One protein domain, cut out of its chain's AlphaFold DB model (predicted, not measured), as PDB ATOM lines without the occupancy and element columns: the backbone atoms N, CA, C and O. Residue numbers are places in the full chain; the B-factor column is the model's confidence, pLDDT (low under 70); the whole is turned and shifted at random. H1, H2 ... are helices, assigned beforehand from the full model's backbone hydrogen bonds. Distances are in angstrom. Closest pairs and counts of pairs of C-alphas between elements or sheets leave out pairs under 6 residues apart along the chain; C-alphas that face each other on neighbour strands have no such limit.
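AT A GLANCE: This is residues 2 to 33 and 59 to 91 of the 103 residues of the protein "Hypothetical protein" of Didymodactylos carnosus (UniProt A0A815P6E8). A hairpin of two helices, H1 and H2, joins with the first part of a third helix, H3, to make a small body, and from it a long arm of two helices in succession sticks out: residues 68 to 91, the rest of H3 and the whole of H4. The arm makes the length of the model, and H4 at its far end touches no other helix. The printed part has 65 residues, with four named helices in the order H1, H2, H3, H4 and no named strand; the class is all helix. The whole is only just loose, close to extended, with a radius of gyration of the C-alphas of 15.9 A, and it spans 48 by 24 by 19 A.

HOW THE PARTS SIT: H1, residues 2 to 14, touches H2, residues 20 to 26, with its residues 9 to 13 alone. The closest C-alphas of the two are those of Leu 9 and Phe 23, 6.5 A apart. They run opposite ways at a shallow tilt of 21 degrees and form a helical hairpin. H3, residues 62 to 73, touches H2 with its residues 63 to 67 alone, and the closest C-alphas are those of Leu 26 and Pro 63, 5.5 A apart. H2 and H3 run opposite ways at a steep tilt of 67 degrees, only just short of about perpendicular. H1 and H3 are apart. H4, residues 77 to 90, is apart from H1, from H2 and from H3. In H1, H2, H3 and H4 every O i to N i+4 pair is within hydrogen-bond range.

IN THESE COORDINATES: H1 begins at C-alpha 2, at (554.151, 462.209, 291.463), and measures 18.5 A from first to last C-alpha. H2, residues 20 to 26, is 9.9 A long. H3 begins at C-alpha 62, at (545.823, 465.576, 283.471), and measures 16.4 A. H4, the longest helix with 14 residues, measures 19.9 A and ends at C-alpha 90, at (520.461, 439.840, 294.700).

THE WHOLE: The two C-alphas farthest apart are those of Glu 33 and Gln 90, at 50.1 A. Without residues 68 to 91, which stand free, the body has 41 residues and spans 30 by 19 by 14 A. Residues 34 to 58 are cut out and not printed, and C-alphas 33 and 59 are 9.2 A apart across the cut. The link from H2 to H3 runs across this cut; the links H1 to H2 and H3 to H4 are tight. The mean pLDDT of the printed part is 81.1, and 13 residues are under 70: 77 to 81, 83 to 86 and 88 to 91.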
ATOM      1  N   ILE A   2     553.660 462.630 292.795       72.69
ATOM      2  CA  ILE A   2     554.151 462.209 291.463       72.69
ATOM      3  C   ILE A   2     554.836 460.831 291.506       72.69
ATOM      4  O   ILE A   2     554.573 459.992 290.643       72.69
ATOM      5  N   ASP A   3     555.652 460.569 292.528       77.94
ATOM      6  CA  ASP A   3     556.363 459.289 292.670       77.94
ATOM      7  C   ASP A   3     555.403 458.123 292.921       77.94
ATOM      8  O   ASP A   3     555.450 457.122 292.212       77.94
ATOM      9  N   SER A   4     554.423 458.312 293.809       82.81
ATOM     10  CA  SER A   4     553.358 457.333 294.065       82.81
ATOM     11  C   SER A   4     552.554 457.003 292.799       82.81
ATOM     12  O   SER A   4     552.192 455.853 292.557       82.81
ATOM     13  N   THR A   5     552.298 457.997 291.942       84.88
ATOM     14  CA  THR A   5     551.640 457.779 290.645       84.88
ATOM     15  C   THR A   5     552.512 456.958 289.693       84.88
ATOM     16  O   THR A   5     552.000 456.094 288.981       84.88
ATOM     17  N   ARG A   6     553.830 457.186 289.673       86.81
ATOM     18  CA  ARG A   6     554.765 456.410 288.842       86.81
ATOM     19  C   ARG A   6     554.871 454.964 289.295       86.81
ATOM     20  O   ARG A   6     554.860 454.074 288.449       86.81
ATOM     21  N   GLU A   7     554.931 454.734 290.599       90.88
ATOM     22  CA  GLU A   7     554.933 453.395 291.191       90.88
ATOM     23  C   GLU A   7     553.654 452.629 290.841       90.88
ATOM     24  O   GLU A   7     553.714 451.471 290.421       90.88
ATOM     25  N   LEU A   8     552.496 453.295 290.916       90.69
ATOM     26  CA  LEU A   8     551.223 452.719 290.494       90.69
ATOM     27  C   LEU A   8     551.227 452.362 289.001       90.69
ATOM     28  O   LEU A   8     550.873 451.247 288.630       90.69
ATOM     29  N   LEU A   9     551.657 453.273 288.128       90.81
ATOM     30  CA  LEU A   9     551.731 452.995 286.689       90.81
ATOM     31  C   LEU A   9     552.701 451.843 286.381       90.81
ATOM     32  O   LEU A   9     552.415 451.008 285.524       90.81
ATOM     33  N   ALA A  10     553.821 451.759 287.101       92.56
ATOM     34  CA  ALA A  10     554.785 450.676 286.953       92.56
ATOM     35  C   ALA A  10     554.201 449.325 287.399       92.56
ATOM     36  O   ALA A  10     554.401 448.315 286.717       92.56
ATOM     37  N   SER A  11     553.440 449.293 288.498       95.31
ATOM     38  CA  SER A  11     552.776 448.071 288.964       95.31
ATOM     39  C   SER A  11     551.696 447.601 287.982       95.31
ATOM     40  O   SER A  11     551.629 446.410 287.673       95.31
ATOM     41  N   LEU A  12     550.930 448.526 287.392       92.62
ATOM     42  CA  LEU A  12     549.934 448.227 286.358       92.62
ATOM     43  C   LEU A  12     550.567 447.698 285.065       92.62
ATOM     44  O   LEU A  12     550.034 446.762 284.459       92.62
ATOM     45  N   LEU A  13     551.711 448.252 284.655       94.44
ATOM     46  CA  LEU A  13     552.473 447.754 283.510       94.44
ATOM     47  C   LEU A  13     552.995 446.335 283.776       94.44
ATOM     48  O   LEU A  13     552.837 445.451 282.933       94.44
ATOM     49  N   LYS A  14     553.553 446.088 284.969       95.75
ATOM     50  CA  LYS A  14     554.026 444.760 285.393       95.75
ATOM     51  C   LYS A  14     552.891 443.734 285.415       95.75
ATOM     52  O   LYS A  14     553.077 442.603 284.973       95.75
ATOM     53  N   ALA A  15     551.707 444.143 285.867       95.50
ATOM     54  CA  ALA A  15     550.493 443.331 285.865       95.50
ATOM     55  C   ALA A  15     549.837 443.192 284.475       95.50
ATOM     56  O   ALA A  15     548.775 442.578 284.367       95.50
ATOM     57  N   LYS A  16     550.435 443.762 283.416       93.50
ATOM     58  CA  LYS A  16     549.913 443.783 282.036       93.50
ATOM     59  C   LYS A  16     548.496 444.366 281.918       93.50
ATOM     60  O   LYS A  16     547.760 444.024 280.998       93.50
ATOM     61  N   LYS A  17     548.107 445.253 282.841       92.06
ATOM     62  CA  LYS A  17     546.816 445.967 282.808       92.06
ATOM     63  C   LYS A  17     546.840 447.165 281.861       92.06
ATOM     64  O   LYS A  17     545.793 447.591 281.392       92.06
ATOM     65  N   ILE A  18     548.032 447.681 281.566       92.38
ATOM     66  CA  ILE A  18     548.271 448.735 280.579       92.38
ATOM     67  C   ILE A  18     549.421 448.331 279.655       92.38
ATOM     68  O   ILE A  18     550.308 447.571 280.048       92.38
ATOM     69  N   SER A  19     549.420 448.843 278.423       94.19
ATOM     70  CA  SER A  19     550.521 448.636 277.479       94.19
ATOM     71  C   SER A  19     551.682 449.597 277.751       94.19
ATOM     72  O   SER A  19     551.505 450.649 278.368       94.19
ATOM     73  N   LYS A  20     552.872 449.281 277.222       93.06
ATOM     74  CA  LYS A  20     554.044 450.170 277.311       93.06
ATOM     75  C   LYS A  20     553.777 451.543 276.679       93.06
ATOM     76  O   LYS A  20     554.179 452.558 277.232       93.06
ATOM     77  N   ALA A  21     553.052 451.581 275.560       92.94
ATOM     78  CA  ALA A  21     552.684 452.833 274.901       92.94
ATOM     79  C   ALA A  21     551.768 453.705 275.778       92.94
ATOM     80  O   ALA A  21     551.955 454.917 275.860       92.94
ATOM     81  N   ILE A  22     550.800 453.086 276.467       91.62
ATOM     82  CA  ILE A  22     549.924 453.789 277.412       91.62
ATOM     83  C   ILE A  22     550.736 454.277 278.613       91.62
ATOM     84  O   ILE A  22     550.602 455.430 279.000       91.62
ATOM     85  N   PHE A  23     551.623 453.444 279.159       92.31
ATOM     86  CA  PHE A  23     552.494 453.828 280.268       92.31
ATOM     87  C   PHE A  23     553.307 455.095 279.962       92.31
ATOM     88  O   PHE A  23     553.242 456.048 280.735       92.31
ATOM     89  N   GLU A  24     553.999 455.152 278.819       90.44
ATOM     90  CA  GLU A  24     554.788 456.337 278.440       90.44
ATOM     91  C   GLU A  24     553.914 457.583 278.257       90.44
ATOM     92  O   GLU A  24     554.316 458.686 278.616       90.44
ATOM     93  N   LYS A  25     552.684 457.414 277.760       89.31
ATOM     94  CA  LYS A  25     551.722 458.513 277.595       89.31
ATOM     95  C   LYS A  25     551.171 459.037 278.928       89.31
ATOM     96  O   LYS A  25     550.827 460.212 279.023       89.31
ATOM     97  N   LEU A  26     551.029 458.164 279.926       89.75
ATOM     98  CA  LEU A  26     550.454 458.490 281.236       89.75
ATOM     99  C   LEU A  26     551.491 458.925 282.267       89.75
ATOM    100  O   LEU A  26     551.123 459.503 283.291       89.75
ATOM    101  N   LYS A  27     552.770 458.630 282.026       87.31
ATOM    102  CA  LYS A  27     553.856 458.952 282.942       87.31
ATOM    103  C   LYS A  27     553.908 460.472 283.167       87.31
ATOM    104  O   LYS A  27     554.117 461.217 282.208       87.31
ATOM    105  N   PRO A  28     553.763 460.951 284.416       81.31
ATOM    106  CA  PRO A  28     553.889 462.373 284.699       81.31
ATOM    107  C   PRO A  28     555.321 462.845 284.392       81.31
ATOM    108  O   PRO A  28     556.273 462.077 284.614       81.31
ATOM    109  N   PRO A  29     555.499 464.085 283.899       77.62
ATOM    110  CA  PRO A  29     556.817 464.644 283.609       77.62
ATOM    111  C   PRO A  29     557.687 464.690 284.873       77.62
ATOM    112  O   PRO A  29     557.175 464.719 285.991       77.62
ATOM    113  N   LEU A  30     559.013 464.602 284.702       74.06
ATOM    114  CA  LEU A  30     559.968 464.643 285.822       74.06
ATOM    115  C   LEU A  30     559.979 466.009 286.497       74.06
ATOM    116  O   LEU A  30     560.001 466.073 287.720       74.06
ATOM    117  N   GLU A  31     559.879 467.062 285.694       72.81
ATOM    118  CA  GLU A  31     559.782 468.430 286.167       72.81
ATOM    119  C   GLU A  31     558.434 469.009 285.727       72.81
ATOM    120  O   GLU A  31     558.104 468.956 284.536       72.81
ATOM    121  N   PRO A  32     557.604 469.501 286.661       70.56
ATOM    122  CA  PRO A  32     556.407 470.233 286.296       70.56
ATOM    123  C   PRO A  32     556.808 471.544 285.612       70.56
ATOM    124  O   PRO A  32     557.641 472.291 286.118       70.56
ATOM    125  N   GLU A  33     556.198 471.825 284.460       72.44
ATOM    126  CA  GLU A  33     556.342 473.121 283.797       72.44
ATOM    127  C   GLU A  33     555.749 474.201 284.712       72.44
ATOM    128  O   GLU A  33     554.603 474.079 285.159       72.44
ATOM    129  N   LEU A  59     548.352 470.256 285.086       72.69
ATOM    130  CA  LEU A  59     548.318 469.340 286.224       72.69
ATOM    131  C   LEU A  59     549.055 468.039 285.847       72.69
ATOM    132  O   LEU A  59     548.732 467.456 284.808       72.69
ATOM    133  N   PRO A  60     549.982 467.530 286.682       72.56
ATOM    134  CA  PRO A  60     550.730 466.299 286.394       72.56
ATOM    135  C   PRO A  60     549.833 465.080 286.122       72.56
ATOM    136  O   PRO A  60     550.230 464.156 285.422       72.56
ATOM    137  N   ILE A  61     548.611 465.098 286.660       78.94
ATOM    138  CA  ILE A  61     547.604 464.036 286.534       78.94
ATOM    139  C   ILE A  61     546.674 464.188 285.320       78.94
ATOM    140  O   ILE A  61     545.907 463.274 285.028       78.94
ATOM    141  N   ALA A  62     546.731 465.306 284.589       83.00
ATOM    142  CA  ALA A  62     545.823 465.576 283.471       83.00
ATOM    143  C   ALA A  62     545.806 464.472 282.387       83.00
ATOM    144  O   ALA A  62     544.715 464.133 281.917       83.00
ATOM    145  N   PRO A  63     546.945 463.851 282.003       84.25
ATOM    146  CA  PRO A  63     546.938 462.736 281.054       84.25
ATOM    147  C   PRO A  63     546.152 461.520 281.557       84.25
ATOM    148  O   PRO A  63     545.459 460.873 280.773       84.25
ATOM    149  N   ILE A  64     546.222 461.242 282.863       86.75
ATOM    150  CA  ILE A  64     545.516 460.131 283.512       86.75
ATOM    151  C   ILE A  64     544.014 460.401 283.514       86.75
ATOM    152  O   ILE A  64     543.248 459.554 283.064       86.75
ATOM    153  N   SER A  65     543.592 461.595 283.938       85.81
ATOM    154  CA  SER A  65     542.176 461.981 283.923       85.81
ATOM    155  C   SER A  65     541.583 461.901 282.517       85.81
ATOM    156  O   SER A  65     540.515 461.327 282.334       85.81
ATOM    157  N   LYS A  66     542.304 462.399 281.504       87.12
ATOM    158  CA  LYS A  66     541.864 462.327 280.104       87.12
ATOM    159  C   LYS A  66     541.755 460.888 279.601       87.12
ATOM    160  O   LYS A  66     540.852 460.577 278.834       87.12
ATOM    161  N   TYR A  67     542.681 460.019 279.998       87.81
ATOM    162  CA  TYR A  67     542.643 458.611 279.619       87.81
ATOM    163  C   TYR A  67     541.467 457.871 280.260       87.81
ATOM    164  O   TYR A  67     540.792 457.110 279.574       87.81
ATOM    165  N   LEU A  68     541.175 458.137 281.535       85.75
ATOM    166  CA  LEU A  68     539.991 457.591 282.202       85.75
ATOM    167  C   LEU A  68     538.701 458.074 281.535       85.75
ATOM    168  O   LEU A  68     537.830 457.260 281.261       85.75
ATOM    169  N   ASP A  69     538.608 459.360 281.204       87.00
ATOM    170  CA  ASP A  69     537.452 459.915 280.492       87.00
ATOM    171  C   ASP A  69     537.240 459.234 279.126       87.00
ATOM    172  O   ASP A  69     536.120 458.910 278.745       87.00
ATOM    173  N   GLN A  70     538.325 458.925 278.407       87.00
ATOM    174  CA  GLN A  70     538.254 458.159 277.159       87.00
ATOM    175  C   GLN A  70     537.787 456.716 277.372       87.00
ATOM    176  O   GLN A  70     536.969 456.240 276.596       87.00
ATOM    177  N   LEU A  71     538.278 456.033 278.408       84.38
ATOM    178  CA  LEU A  71     537.836 454.672 278.724       84.38
ATOM    179  C   LEU A  71     536.361 454.619 279.125       84.38
ATOM    180  O   LEU A  71     535.675 453.654 278.811       84.38
ATOM    181  N   LEU A  72     535.888 455.641 279.837       83.06
ATOM    182  CA  LEU A  72     534.524 455.702 280.354       83.06
ATOM    183  C   LEU A  72     533.510 456.186 279.314       83.06
ATOM    184  O   LEU A  72     532.327 455.903 279.465       83.06
ATOM    185  N   LYS A  73     533.942 456.876 278.252       81.81
ATOM    186  CA  LYS A  73     533.048 457.348 277.182       81.81
ATOM    187  C   LYS A  73     532.293 456.233 276.473       81.81
ATOM    188  O   LYS A  73     531.138 456.427 276.113       81.81
ATOM    189  N   ASP A  74     532.941 455.089 276.307       73.88
ATOM    190  CA  ASP A  74     532.356 453.933 275.629       73.88
ATOM    191  C   ASP A  74     531.611 453.008 276.606       73.88
ATOM    192  O   ASP A  74     531.038 451.994 276.210       73.88
ATOM    193  N   VAL A  75     531.594 453.350 277.899       76.06
ATOM    194  CA  VAL A  75     530.823 452.619 278.897       76.06
ATOM    195  C   VAL A  75     529.371 453.061 278.795       76.06
ATOM    196  O   VAL A  75     529.023 454.203 279.103       76.06
ATOM    197  N   ASN A  76     528.498 452.132 278.409       75.00
ATOM    198  CA  ASN A  76     527.064 452.345 278.494       75.00
ATOM    199  C   ASN A  76     526.650 452.419 279.970       75.00
ATOM    200  O   ASN A  76     526.381 451.410 280.624       75.00
ATOM    201  N   LEU A  77     526.610 453.640 280.499       69.75
ATOM    202  CA  LEU A  77     526.230 453.921 281.880       69.75
ATOM    203  C   LEU A  77     524.869 453.314 282.239       69.75
ATOM    204  O   LEU A  77     524.709 452.846 283.359       69.75
ATOM    205  N   ALA A  78     523.914 453.252 281.304       68.44
ATOM    206  CA  ALA A  78     522.605 452.654 281.562       68.44
ATOM    207  C   ALA A  78     522.694 451.137 281.797       68.44
ATOM    208  O   ALA A  78     522.031 450.605 282.686       68.44
ATOM    209  N   GLU A  79     523.552 450.446 281.050       69.69
ATOM    210  CA  GLU A  79     523.787 449.009 281.206       69.69
ATOM    211  C   GLU A  79     524.560 448.703 282.494       69.69
ATOM    212  O   GLU A  79     524.192 447.802 283.246       69.69
ATOM    213  N   VAL A  80     525.581 449.505 282.811       69.75
ATOM    214  CA  VAL A  80     526.331 449.369 284.066       69.75
ATOM    215  C   VAL A  80     525.426 449.614 285.271       69.75
ATOM    216  O   VAL A  80     525.426 448.809 286.199       69.75
ATOM    217  N   LEU A  81     524.613 450.673 285.255       69.50
ATOM    218  CA  LEU A  81     523.652 450.954 286.325       69.50
ATOM    219  C   LEU A  81     522.587 449.855 286.437       69.50
ATOM    220  O   LEU A  81     522.229 449.469 287.551       69.50
ATOM    221  N   GLY A  82     522.125 449.300 285.312       70.06
ATOM    222  CA  GLY A  82     521.220 448.149 285.290       70.06
ATOM    223  C   GLY A  82     521.827 446.920 285.971       70.06
ATOM    224  O   GLY A  82     521.208 446.338 286.865       70.06
ATOM    225  N   ASN A  83     523.071 446.585 285.632       69.31
ATOM    226  CA  ASN A  83     523.797 445.457 286.218       69.31
ATOM    227  C   ASN A  83     524.081 445.669 287.714       69.31
ATOM    228  O   ASN A  83     523.892 444.752 288.511       69.31
ATOM    229  N   PHE A  84     524.463 446.882 288.126       67.31
ATOM    230  CA  PHE A  84     524.642 447.215 289.543       67.31
ATOM    231  C   PHE A  84     523.335 447.096 290.333       67.31
ATOM    232  O   PHE A  84     523.343 446.561 291.438       67.31
ATOM    233  N   THR A  85     522.210 447.536 289.763       63.28
ATOM    234  CA  THR A  85     520.892 447.416 290.404       63.28
ATOM    235  C   THR A  85     520.514 445.949 290.593       63.28
ATOM    236  O   THR A  85     520.116 445.566 291.689       63.28
ATOM    237  N   GLN A  86     520.723 445.108 289.571       63.62
ATOM    238  CA  GLN A  86     520.483 443.665 289.669       63.62
ATOM    239  C   GLN A  86     521.354 442.999 290.740       63.62
ATOM    240  O   GLN A  86     520.851 442.209 291.537       63.62
ATOM    241  N   ILE A  87     522.639 443.354 290.810       72.06
ATOM    242  CA  ILE A  87     523.558 442.839 291.833       72.06
ATOM    243  C   ILE A  87     523.093 443.256 293.234       72.06
ATOM    244  O   ILE A  87     523.012 442.409 294.118       72.06
ATOM    245  N   ILE A  88     522.725 444.524 293.439       65.44
ATOM    246  CA  ILE A  88     522.236 445.013 294.738       65.44
ATOM    247  C   ILE A  88     520.940 444.301 295.141       65.44
ATOM    248  O   ILE A  88     520.802 443.926 296.301       65.44
ATOM    249  N   THR A  89     520.022 444.045 294.203       63.88
ATOM    250  CA  THR A  89     518.779 443.305 294.490       63.88
ATOM    251  C   THR A  89     518.990 441.823 294.808       63.88
ATOM    252  O   THR A  89     518.124 441.214 295.426       63.88
ATOM    253  N   GLN A  90     520.114 441.233 294.392       67.06
ATOM    254  CA  GLN A  90     520.461 439.840 294.700       67.06
ATOM    255  C   GLN A  90     521.298 439.698 295.974       67.06
ATOM    256  O   GLN A  90     521.436 438.593 296.501       67.06
ATOM    257  N   LEU A  91     521.859 440.794 296.485       61.22
ATOM    258  CA  LEU A  91     522.527 440.798 297.777       61.22
ATOM    259  C   LEU A  91     521.462 440.861 298.887       61.22
ATOM    260  O   LEU A  91     520.546 441.681 298.807       61.22
TER     261      LEU A  91